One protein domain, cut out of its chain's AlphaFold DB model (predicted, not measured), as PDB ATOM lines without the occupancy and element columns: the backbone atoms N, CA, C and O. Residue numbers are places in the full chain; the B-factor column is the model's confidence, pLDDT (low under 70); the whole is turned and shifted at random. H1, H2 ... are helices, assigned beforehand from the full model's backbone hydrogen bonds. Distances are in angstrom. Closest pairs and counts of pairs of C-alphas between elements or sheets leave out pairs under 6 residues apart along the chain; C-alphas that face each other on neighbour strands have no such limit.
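Overview. This is residues 10 to 80 of the 115 residues of the protein "Acetyltransferase" of Roseibium sp. RKSG952 (UniProt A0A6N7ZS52). Two helices, H1 and H2, lie side by side as a helical hairpin; at the far end of H2 the chain turns a corner into H3, which makes an L with H2 and leads away from the hairpin. Residues 63 to 71, of which 63 to 68 belong to H3, and residues 73 to 79 stick out, and the hairpin, H3 and this tail together make a long, narrow outline. The printed part has 71 residues with three named helices, in the order H1, H2, H3, and no named strand; the class is all helix. It is only just loose, close to extended, with a radius of gyration of the C-alphas of 16.7 A and spans of 54 by 24 by 17 A.

Along the chain. Begin at Pro 10 and look first at residues 12 to 13, which pair with residues 16 to 17, antiparallel, in a pairing too short to bear a name. Find C-alpha 18 at (6.861, -36.708, 20.829); from there H1, residues 18 to 29, runs 17.0 A from first to last C-alpha. H2, residues 33 to 52, is the longest helix, 29.1 A, and ends with C-alpha 52 at (7.573, -43.593, 37.908). H3, residues 56 to 68, covers 18.3 A and ends with C-alpha 68 at (-11.212, -52.014, 35.472). After it, residues 69 to 80 have no named element.

Arrangement. Look first at the helical hairpin of H1 and H2. They touch, with the C-alphas of Ser 27 and Thr 35 closest at 5.5 A. They run opposite ways at a shallow tilt of 9 degrees, and their centres are 11.4 A apart. At the other end of H2, residues 46 to 49 of H2 and residues 56 to 59 of H3 only just touch, only at the corner by their link, with 3 pairs of C-alphas within 8 A; the closest C-alphas are those of Ile 49 and Ala 59, 6.8 A apart. The lines of H2 and H3 are about perpendicular, at 87 degrees. H1 and H3 are apart, but only just, with their closest C-alphas at 8.4 A. In H2 and H3 every O i to N i+4 pair is within hydrogen-bond range; in H1 it is 6 of 8.

Size, cuts and confidence. The two C-alphas farthest apart are those of Ile 31 and His 78, at 54.8 A. The printed part has no cut, and its links, H1 to H2 and H2 to H3, are tight. Look along residues 69 to 80 and you will find C-alphas 19 to 32 A from the mean of the C-alphas. The mean pLDDT of the printed part is 83.3, and no printed residue is under 70.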
ATOM      1  N   PRO A  10      10.296 -45.574  22.923       72.31
ATOM      2  CA  PRO A  10       9.444 -44.452  22.567       72.31
ATOM      3  C   PRO A  10      10.299 -43.349  21.948       72.31
ATOM      4  O   PRO A  10      11.397 -43.050  22.427       72.31
ATOM      5  N   ALA A  11       9.805 -42.777  20.858       78.44
ATOM      6  CA  ALA A  11      10.489 -41.708  20.164       78.44
ATOM      7  C   ALA A  11      10.416 -40.428  21.014       78.44
ATOM      8  O   ALA A  11       9.338 -40.013  21.446       78.44
ATOM      9  N   ARG A  12      11.581 -39.839  21.293       77.81
ATOM     10  CA  ARG A  12      11.739 -38.656  22.150       77.81
ATOM     11  C   ARG A  12      12.250 -37.489  21.319       77.81
ATOM     12  O   ARG A  12      13.152 -37.667  20.503       77.81
ATOM     13  N   PHE A  13      11.698 -36.307  21.559       78.75
ATOM     14  CA  PHE A  13      12.207 -35.050  21.034       78.75
ATOM     15  C   PHE A  13      12.916 -34.306  22.169       78.75
ATOM     16  O   PHE A  13      12.280 -33.815  23.101       78.75
ATOM     17  N   PHE A  14      14.251 -34.284  22.127       77.50
ATOM     18  CA  PHE A  14      15.102 -33.889  23.256       77.50
ATOM     19  C   PHE A  14      14.784 -34.699  24.526       77.50
ATOM     20  O   PHE A  14      15.050 -35.899  24.584       77.50
ATOM     21  N   PHE A  15      14.211 -34.051  25.540       74.44
ATOM     22  CA  PHE A  15      13.796 -34.663  26.800       74.44
ATOM     23  C   PHE A  15      12.296 -34.986  26.837       74.44
ATOM     24  O   PHE A  15      11.880 -35.772  27.684       74.44
ATOM     25  N   LEU A  16      11.503 -34.441  25.911       71.25
ATOM     26  CA  LEU A  16      10.050 -34.594  25.854       71.25
ATOM     27  C   LEU A  16       9.633 -35.787  24.986       71.25
ATOM     28  O   LEU A  16      10.276 -36.129  23.992       71.25
ATOM     29  N   ASP A  17       8.521 -36.418  25.355       81.69
ATOM     30  CA  ASP A  17       7.847 -37.395  24.499       81.69
ATOM     31  C   ASP A  17       7.273 -36.675  23.264       81.69
ATOM     32  O   ASP A  17       6.682 -35.597  23.386       81.69
ATOM     33  N   ILE A  18       7.419 -37.266  22.073       81.25
ATOM     34  CA  ILE A  18       6.861 -36.708  20.829       81.25
ATOM     35  C   ILE A  18       5.352 -36.475  20.954       81.25
ATOM     36  O   ILE A  18       4.837 -35.499  20.414       81.25
ATOM     37  N   ARG A  19       4.637 -37.319  21.706       83.31
ATOM     38  CA  ARG A  19       3.184 -37.190  21.903       83.31
ATOM     39  C   ARG A  19       2.817 -35.921  22.668       83.31
ATOM     40  O   ARG A  19       1.852 -35.257  22.307       83.31
ATOM     41  N   ALA A  20       3.610 -35.555  23.679       84.06
ATOM     42  CA  ALA A  20       3.461 -34.277  24.374       84.06
ATOM     43  C   ALA A  20       3.844 -33.105  23.454       84.06
ATOM     44  O   ALA A  20       3.178 -32.074  23.456       84.06
ATOM     45  N   GLY A  21       4.859 -33.296  22.604       84.56
ATOM     46  CA  GLY A  21       5.255 -32.326  21.582       84.56
ATOM     47  C   GLY A  21       4.147 -31.994  20.577       84.56
ATOM     48  O   GLY A  21       4.030 -30.838  20.185       84.56
ATOM     49  N   ILE A  22       3.296 -32.958  20.200       85.38
ATOM     50  CA  ILE A  22       2.135 -32.711  19.320       85.38
ATOM     51  C   ILE A  22       1.137 -31.754  19.976       85.38
ATOM     52  O   ILE A  22       0.595 -30.884  19.301       85.38
ATOM     53  N   ILE A  23       0.902 -31.902  21.281       85.31
ATOM     54  CA  ILE A  23      -0.043 -31.056  22.023       85.31
ATOM     55  C   ILE A  23       0.484 -29.620  22.088       85.31
ATOM     56  O   ILE A  23      -0.233 -28.694  21.717       85.31
ATOM     57  N   ILE A  24       1.772 -29.465  22.411       86.94
ATOM     58  CA  ILE A  24       2.454 -28.167  22.389       86.94
ATOM     59  C   ILE A  24       2.393 -27.563  20.979       86.94
ATOM     60  O   ILE A  24       2.025 -26.411  20.802       86.94
ATOM     61  N   LEU A  25       2.687 -28.341  19.934       87.75
ATOM     62  CA  LEU A  25       2.627 -27.842  18.560       87.75
ATOM     63  C   LEU A  25       1.208 -27.399  18.163       87.75
ATOM     64  O   LEU A  25       1.049 -26.409  17.454       87.75
ATOM     65  N   ALA A  26       0.175 -28.100  18.637       86.25
ATOM     66  CA  ALA A  26      -1.213 -27.712  18.420       86.25
ATOM     67  C   ALA A  26      -1.571 -26.404  19.150       86.25
ATOM     68  O   ALA A  26      -2.314 -25.586  18.603       86.25
ATOM     69  N   SER A  27      -1.021 -26.159  20.344       88.06
ATOM     70  CA  SER A  27      -1.236 -24.901  21.070       88.06
ATOM     71  C   SER A  27      -0.593 -23.702  20.367       88.06
ATOM     72  O   SER A  27      -1.168 -22.614  20.386       88.06
ATOM     73  N   LEU A  28       0.532 -23.902  19.666       87.12
ATOM     74  CA  LEU A  28       1.173 -22.854  18.862       87.12
ATOM     75  C   LEU A  28       0.266 -22.345  17.728       87.12
ATOM     76  O   LEU A  28       0.387 -21.188  17.333       87.12
ATOM     77  N   ILE A  29      -0.663 -23.169  17.228       90.19
ATOM     78  CA  ILE A  29      -1.653 -22.758  16.217       90.19
ATOM     79  C   ILE A  29      -2.760 -21.891  16.848       90.19
ATOM     80  O   ILE A  29      -3.291 -20.991  16.198       90.19
ATOM     81  N   HIS A  30      -3.107 -22.131  18.117       88.19
ATOM     82  CA  HIS A  30      -4.142 -21.393  18.844       88.19
ATOM     83  C   HIS A  30      -3.644 -20.943  20.222       88.19
ATOM     84  O   HIS A  30      -3.976 -21.534  21.255       88.19
ATOM     85  N   ILE A  31      -2.860 -19.865  20.241       89.62
ATOM     86  CA  ILE A  31      -2.281 -19.320  21.471       89.62
ATOM     87  C   ILE A  31      -3.379 -18.616  22.283       89.62
ATOM     88  O   ILE A  31      -3.750 -17.472  22.021       89.62
ATOM     89  N   ARG A  32      -3.906 -19.305  23.298       91.56
ATOM     90  CA  ARG A  32      -4.759 -18.741  24.351       91.56
ATOM     91  C   ARG A  32      -4.279 -19.224  25.715       91.56
ATOM     92  O   ARG A  32      -3.670 -20.277  25.839       91.56
ATOM     93  N   LEU A  33      -4.626 -18.489  26.772       88.94
ATOM     94  CA  LEU A  33      -4.252 -18.862  28.142       88.94
ATOM     95  C   LEU A  33      -4.688 -20.289  28.515       88.94
ATOM     96  O   LEU A  33      -3.961 -20.986  29.217       88.94
ATOM     97  N   TRP A  34      -5.838 -20.753  28.014       91.50
ATOM     98  CA  TRP A  34      -6.319 -22.104  28.311       91.50
ATOM     99  C   TRP A  34      -5.501 -23.193  27.596       91.50
ATOM    100  O   TRP A  34      -5.249 -24.233  28.201       91.50
ATOM    101  N   THR A  35      -5.031 -22.957  26.363       90.88
ATOM    102  CA  THR A  35      -4.185 -23.921  25.634       90.88
ATOM    103  C   THR A  35      -2.795 -24.007  26.256       90.88
ATOM    104  O   THR A  35      -2.305 -25.104  26.492       90.88
ATOM    105  N   ILE A  36      -2.221 -22.867  26.656       90.19
ATOM    106  CA  ILE A  36      -0.952 -22.822  27.402       90.19
ATOM    107  C   ILE A  36      -1.079 -23.564  28.740       90.19
ATOM    108  O   ILE A  36      -0.193 -24.324  29.125       90.19
ATOM    109  N   THR A  37      -2.189 -23.371  29.457       91.88
ATOM    110  CA  THR A  37      -2.422 -24.072  30.730       91.88
ATOM    111  C   THR A  37      -2.489 -25.588  30.526       91.88
ATOM    112  O   THR A  37      -1.909 -26.338  31.311       91.88
ATOM    113  N   LEU A  38      -3.148 -26.050  29.456       91.25
ATOM    114  CA  LEU A  38      -3.192 -27.472  29.111       91.25
ATOM    115  C   LEU A  38      -1.812 -28.040  28.783       91.25
ATOM    116  O   LEU A  38      -1.488 -29.121  29.271       91.25
ATOM    117  N   ASP A  39      -0.987 -27.319  28.026       91.06
ATOM    118  CA  ASP A  39       0.380 -27.754  27.724       91.06
ATOM    119  C   ASP A  39       1.196 -27.968  28.995       91.06
ATOM    120  O   ASP A  39       1.838 -29.004  29.159       91.06
ATOM    121  N   VAL A  40       1.131 -27.013  29.928       91.88
ATOM    122  CA  VAL A  40       1.830 -27.111  31.214       91.88
ATOM    123  C   VAL A  40       1.369 -28.347  31.985       91.88
ATOM    124  O   VAL A  40       2.203 -29.105  32.479       91.88
ATOM    125  N   ILE A  41       0.058 -28.602  32.043       92.94
ATOM    126  CA  ILE A  41      -0.497 -29.795  32.699       92.94
ATOM    127  C   ILE A  41       0.028 -31.077  32.042       92.94
ATOM    128  O   ILE A  41       0.463 -31.991  32.743       92.94
ATOM    129  N   VAL A  42       0.026 -31.147  30.710       89.62
ATOM    130  CA  VAL A  42       0.500 -32.318  29.957       89.62
ATOM    131  C   VAL A  42       1.989 -32.559  30.185       89.62
ATOM    132  O   VAL A  42       2.391 -33.701  30.406       89.62
ATOM    133  N   VAL A  43       2.806 -31.506  30.180       89.38
ATOM    134  CA  VAL A  43       4.249 -31.603  30.439       89.38
ATOM    135  C   VAL A  43       4.515 -32.090  31.863       89.38
ATOM    136  O   VAL A  43       5.319 -33.002  32.050       89.38
ATOM    137  N   ILE A  44       3.817 -31.539  32.860       91.19
ATOM    138  CA  ILE A  44       3.942 -31.970  34.260       91.19
ATOM    139  C   ILE A  44       3.532 -33.437  34.409       91.19
ATOM    140  O   ILE A  44       4.235 -34.210  35.060       91.19
ATOM    141  N   LEU A  45       2.424 -33.841  33.782       89.25
ATOM    142  CA  LEU A  45       1.939 -35.215  33.832       89.25
ATOM    143  C   LEU A  45       2.933 -36.185  33.182       89.25
ATOM    144  O   LEU A  45       3.253 -37.217  33.768       89.25
ATOM    145  N   ALA A  46       3.451 -35.845  32.000       85.44
ATOM    146  CA  ALA A  46       4.449 -36.651  31.303       85.44
ATOM    147  C   ALA A  46       5.737 -36.784  32.131       85.44
ATOM    148  O   ALA A  46       6.262 -37.887  32.279       85.44
ATOM    149  N   TRP A  47       6.196 -35.687  32.739       85.69
ATOM    150  CA  TRP A  47       7.351 -35.691  33.632       85.69
ATOM    151  C   TRP A  47       7.122 -36.570  34.867       85.69
ATOM    152  O   TRP A  47       7.985 -37.371  35.227       85.69
ATOM    153  N   TYR A  48       5.950 -36.473  35.498       87.75
ATOM    154  CA  TYR A  48       5.592 -37.294  36.655       87.75
ATOM    155  C   TYR A  48       5.538 -38.789  36.310       87.75
ATOM    156  O   TYR A  48       6.074 -39.622  37.039       87.75
ATOM    157  N   ILE A  49       4.947 -39.138  35.167       85.25
ATOM    158  CA  ILE A  49       4.890 -40.515  34.664       85.25
ATOM    159  C   ILE A  49       6.300 -41.066  34.396       85.25
ATOM    160  O   ILE A  49       6.606 -42.197  34.786       85.25
ATOM    161  N   GLU A  50       7.184 -40.254  33.813       81.50
ATOM    162  CA  GLU A  50       8.577 -40.642  33.572       81.50
ATOM    163  C   GLU A  50       9.334 -40.888  34.887       81.50
ATOM    164  O   GLU A  50      10.114 -41.835  34.979       81.50
ATOM    165  N   ARG A  51       9.039 -40.123  35.949       81.75
ATOM    166  CA  ARG A  51       9.589 -40.362  37.298       81.75
ATOM    167  C   ARG A  51       9.155 -41.693  37.911       81.75
ATOM    168  O   ARG A  51       9.867 -42.214  38.764       81.75
ATOM    169  N   ILE A  52       8.029 -42.258  37.483       81.81
ATOM    170  CA  ILE A  52       7.573 -43.593  37.908       81.81
ATOM    171  C   ILE A  52       8.268 -44.699  37.079       81.81
ATOM    172  O   ILE A  52       8.236 -45.878  37.441       81.81
ATOM    173  N   GLY A  53       8.954 -44.336  35.990       76.88
ATOM    174  CA  GLY A  53       9.575 -45.274  35.052       76.88
ATOM    175  C   GLY A  53       8.574 -45.897  34.075       76.88
ATOM    176  O   GLY A  53       8.840 -46.958  33.503       76.88
ATOM    177  N   LEU A  54       7.408 -45.268  33.899       79.56
ATOM    178  CA  LEU A  54       6.391 -45.679  32.936       79.56
ATOM    179  C   LEU A  54       6.504 -44.811  31.678       79.56
ATOM    180  O   LEU A  54       6.713 -43.608  31.759       79.56
ATOM    181  N   GLY A  55       6.351 -45.419  30.500       80.62
ATOM    182  CA  GLY A  55       6.096 -44.666  29.267       80.62
ATOM    183  C   GLY A  55       4.618 -44.284  29.149       80.62
ATOM    184  O   GLY A  55       3.784 -44.816  29.883       80.62
ATOM    185  N   PHE A  56       4.263 -43.439  28.177       79.38
ATOM    186  CA  PHE A  56       2.869 -43.032  27.942       79.38
ATOM    187  C   PHE A  56       1.911 -44.228  27.769       79.38
ATOM    188  O   PHE A  56       0.861 -44.283  28.405       79.38
ATOM    189  N   ASP A  57       2.291 -45.231  26.966       80.69
ATOM    190  CA  ASP A  57       1.475 -46.443  26.762       80.69
ATOM    191  C   ASP A  57       1.325 -47.278  28.045       80.69
ATOM    192  O   ASP A  57       0.262 -47.846  28.307       80.69
ATOM    193  N   GLY A  58       2.387 -47.336  28.857       80.00
ATOM    194  CA  GLY A  58       2.385 -48.016  30.153       80.00
ATOM    195  C   GLY A  58       1.484 -47.302  31.156       80.00
ATOM    196  O   GLY A  58       0.674 -47.944  31.819       80.00
ATOM    197  N   ALA A  59       1.539 -45.969  31.197       84.25
ATOM    198  CA  ALA A  59       0.651 -45.154  32.015       84.25
ATOM    199  C   ALA A  59      -0.815 -45.317  31.599       84.25
ATOM    200  O   ALA A  59      -1.665 -45.528  32.458       84.25
ATOM    201  N   LEU A  60      -1.118 -45.321  30.298       85.94
ATOM    202  CA  LEU A  60      -2.481 -45.559  29.816       85.94
ATOM    203  C   LEU A  60      -2.983 -46.957  30.203       85.94
ATOM    204  O   LEU A  60      -4.138 -47.118  30.606       85.94
ATOM    205  N   ARG A  61      -2.117 -47.976  30.130       84.25
ATOM    206  CA  ARG A  61      -2.448 -49.324  30.606       84.25
ATOM    207  C   ARG A  61      -2.682 -49.340  32.114       84.25
ATOM    208  O   ARG A  61      -3.660 -49.949  32.532       84.25
ATOM    209  N   ALA A  62      -1.842 -48.666  32.896       83.56
ATOM    210  CA  ALA A  62      -1.978 -48.565  34.347       83.56
ATOM    211  C   ALA A  62      -3.298 -47.886  34.740       83.56
ATOM    212  O   ALA A  62      -4.040 -48.411  35.568       83.56
ATOM    213  N   VAL A  63      -3.641 -46.781  34.072       88.00
ATOM    214  CA  VAL A  63      -4.923 -46.082  34.229       88.00
ATOM    215  C   VAL A  63      -6.083 -47.013  33.878       88.00
ATOM    216  O   VAL A  63      -7.024 -47.150  34.655       88.00
ATOM    217  N   ARG A  64      -6.002 -47.731  32.752       86.56
ATOM    218  CA  ARG A  64      -7.028 -48.711  32.372       86.56
ATOM    219  C   ARG A  64      -7.188 -49.810  33.421       86.56
ATOM    220  O   ARG A  64      -8.315 -50.151  33.765       86.56
ATOM    221  N   THR A  65      -6.095 -50.388  33.915       84.00
ATOM    222  CA  THR A  65      -6.159 -51.430  34.950       84.00
ATOM    223  C   THR A  65      -6.680 -50.892  36.274       84.00
ATOM    224  O   THR A  65      -7.366 -51.617  36.980       84.00
ATOM    225  N   TRP A  66      -6.410 -49.623  36.584       85.56
ATOM    226  CA  TRP A  66      -6.941 -48.961  37.768       85.56
ATOM    227  C   TRP A  66      -8.466 -48.802  37.696       85.56
ATOM    228  O   TRP A  66      -9.146 -49.120  38.664       85.56
ATOM    229  N   PHE A  67      -9.016 -48.420  36.537       88.00
ATOM    230  CA  PHE A  67     -10.470 -48.325  36.339       88.00
ATOM    231  C   PHE A  67     -11.182 -49.683  36.300       88.00
ATOM    232  O   PHE A  67     -12.283 -49.814  36.824       88.00
ATOM    233  N   VAL A  68     -10.589 -50.686  35.646       86.38
ATOM    234  CA  VAL A  68     -11.212 -52.014  35.472       86.38
ATOM    235  C   VAL A  68     -11.037 -52.898  36.715       86.38
ATOM    236  O   VAL A  68     -11.830 -53.810  36.944       86.38
ATOM    237  N   GLY A  69     -10.013 -52.634  37.528       75.81
ATOM    238  CA  GLY A  69      -9.641 -53.468  38.664       75.81
ATOM    239  C   GLY A  69      -8.912 -54.755  38.260       75.81
ATOM    240  O   GLY A  69      -8.621 -55.021  37.092       75.81
ATOM    241  N   GLU A  70      -8.588 -55.574  39.260       70.75
ATOM    242  CA  GLU A  70      -7.772 -56.788  39.096       70.75
ATOM    243  C   GLU A  70      -8.566 -58.015  38.612       70.75
ATOM    244  O   GLU A  70      -7.984 -59.064  38.317       70.75
ATOM    245  N   VAL A  71      -9.893 -57.911  38.521       71.38
ATOM    246  CA  VAL A  71     -10.771 -59.065  38.313       71.38
ATOM    247  C   VAL A  71     -10.702 -59.539  36.859       71.38
ATOM    248  O   VAL A  71     -11.123 -58.855  35.929       71.38
ATOM    249  N   ARG A  72     -10.179 -60.755  36.660       71.75
ATOM    250  CA  ARG A  72     -10.127 -61.448  35.362       71.75
ATOM    251  C   ARG A  72     -11.073 -62.654  35.374       71.75
ATOM    252  O   ARG A  72     -10.605 -63.774  35.566       71.75
ATOM    253  N   PRO A  73     -12.386 -62.461  35.155       72.62
ATOM    254  CA  PRO A  73     -13.382 -63.517  35.368       72.62
ATOM    255  C   PRO A  73     -13.242 -64.690  34.384       72.62
ATOM    256  O   PRO A  73     -13.616 -65.811  34.702       72.62
ATOM    257  N   ALA A  74     -12.663 -64.455  33.203       77.44
ATOM    258  CA  ALA A  74     -12.502 -65.472  32.164       77.44
ATOM    259  C   ALA A  74     -11.241 -66.351  32.316       77.44
ATOM    260  O   ALA A  74     -11.012 -67.226  31.481       77.44
ATOM    261  N   LEU A  75     -10.391 -66.117  33.328       78.38
ATOM    262  CA  LEU A  75      -9.125 -66.835  33.484       78.38
ATOM    263  C   LEU A  75      -9.152 -67.729  34.737       78.38
ATOM    264  O   LEU A  75      -9.266 -67.205  35.843       78.38
ATOM    265  N   PRO A  76      -9.023 -69.065  34.607       77.94
ATOM    266  CA  PRO A  76      -9.009 -69.950  35.768       77.94
ATOM    267  C   PRO A  76      -7.799 -69.647  36.662       77.94
ATOM    268  O   PRO A  76      -6.720 -69.329  36.158       77.94
ATOM    269  N   ALA A  77      -7.966 -69.776  37.984       73.81
ATOM    270  CA  ALA A  77      -7.012 -69.291  38.990       73.81
ATOM    271  C   ALA A  77      -5.556 -69.744  38.757       73.81
ATOM    272  O   ALA A  77      -4.626 -68.954  38.891       73.81
ATOM    273  N   HIS A  78      -5.353 -70.984  38.303       79.75
ATOM    274  CA  HIS A  78      -4.027 -71.549  38.021       79.75
ATOM    275  C   HIS A  78      -3.310 -70.928  36.804       79.75
ATOM    276  O   HIS A  78      -2.120 -71.163  36.606       79.75
ATOM    277  N   LYS A  79      -4.011 -70.153  35.965       76.69
ATOM    278  CA  LYS A  79      -3.438 -69.435  34.811       76.69
ATOM    279  C   LYS A  79      -3.201 -67.952  35.089       76.69
ATOM    280  O   LYS A  79      -2.675 -67.258  34.215       76.69
ATOM    281  N   ILE A  80      -3.574 -67.451  36.268       73.00
ATOM    282  CA  ILE A  80      -3.352 -66.054  36.638       73.00
ATOM    283  C   ILE A  80      -1.847 -65.840  36.807       73.00
ATOM    284  O   ILE A  80      -1.222 -66.310  37.753       73.00
TER     285      ILE A  80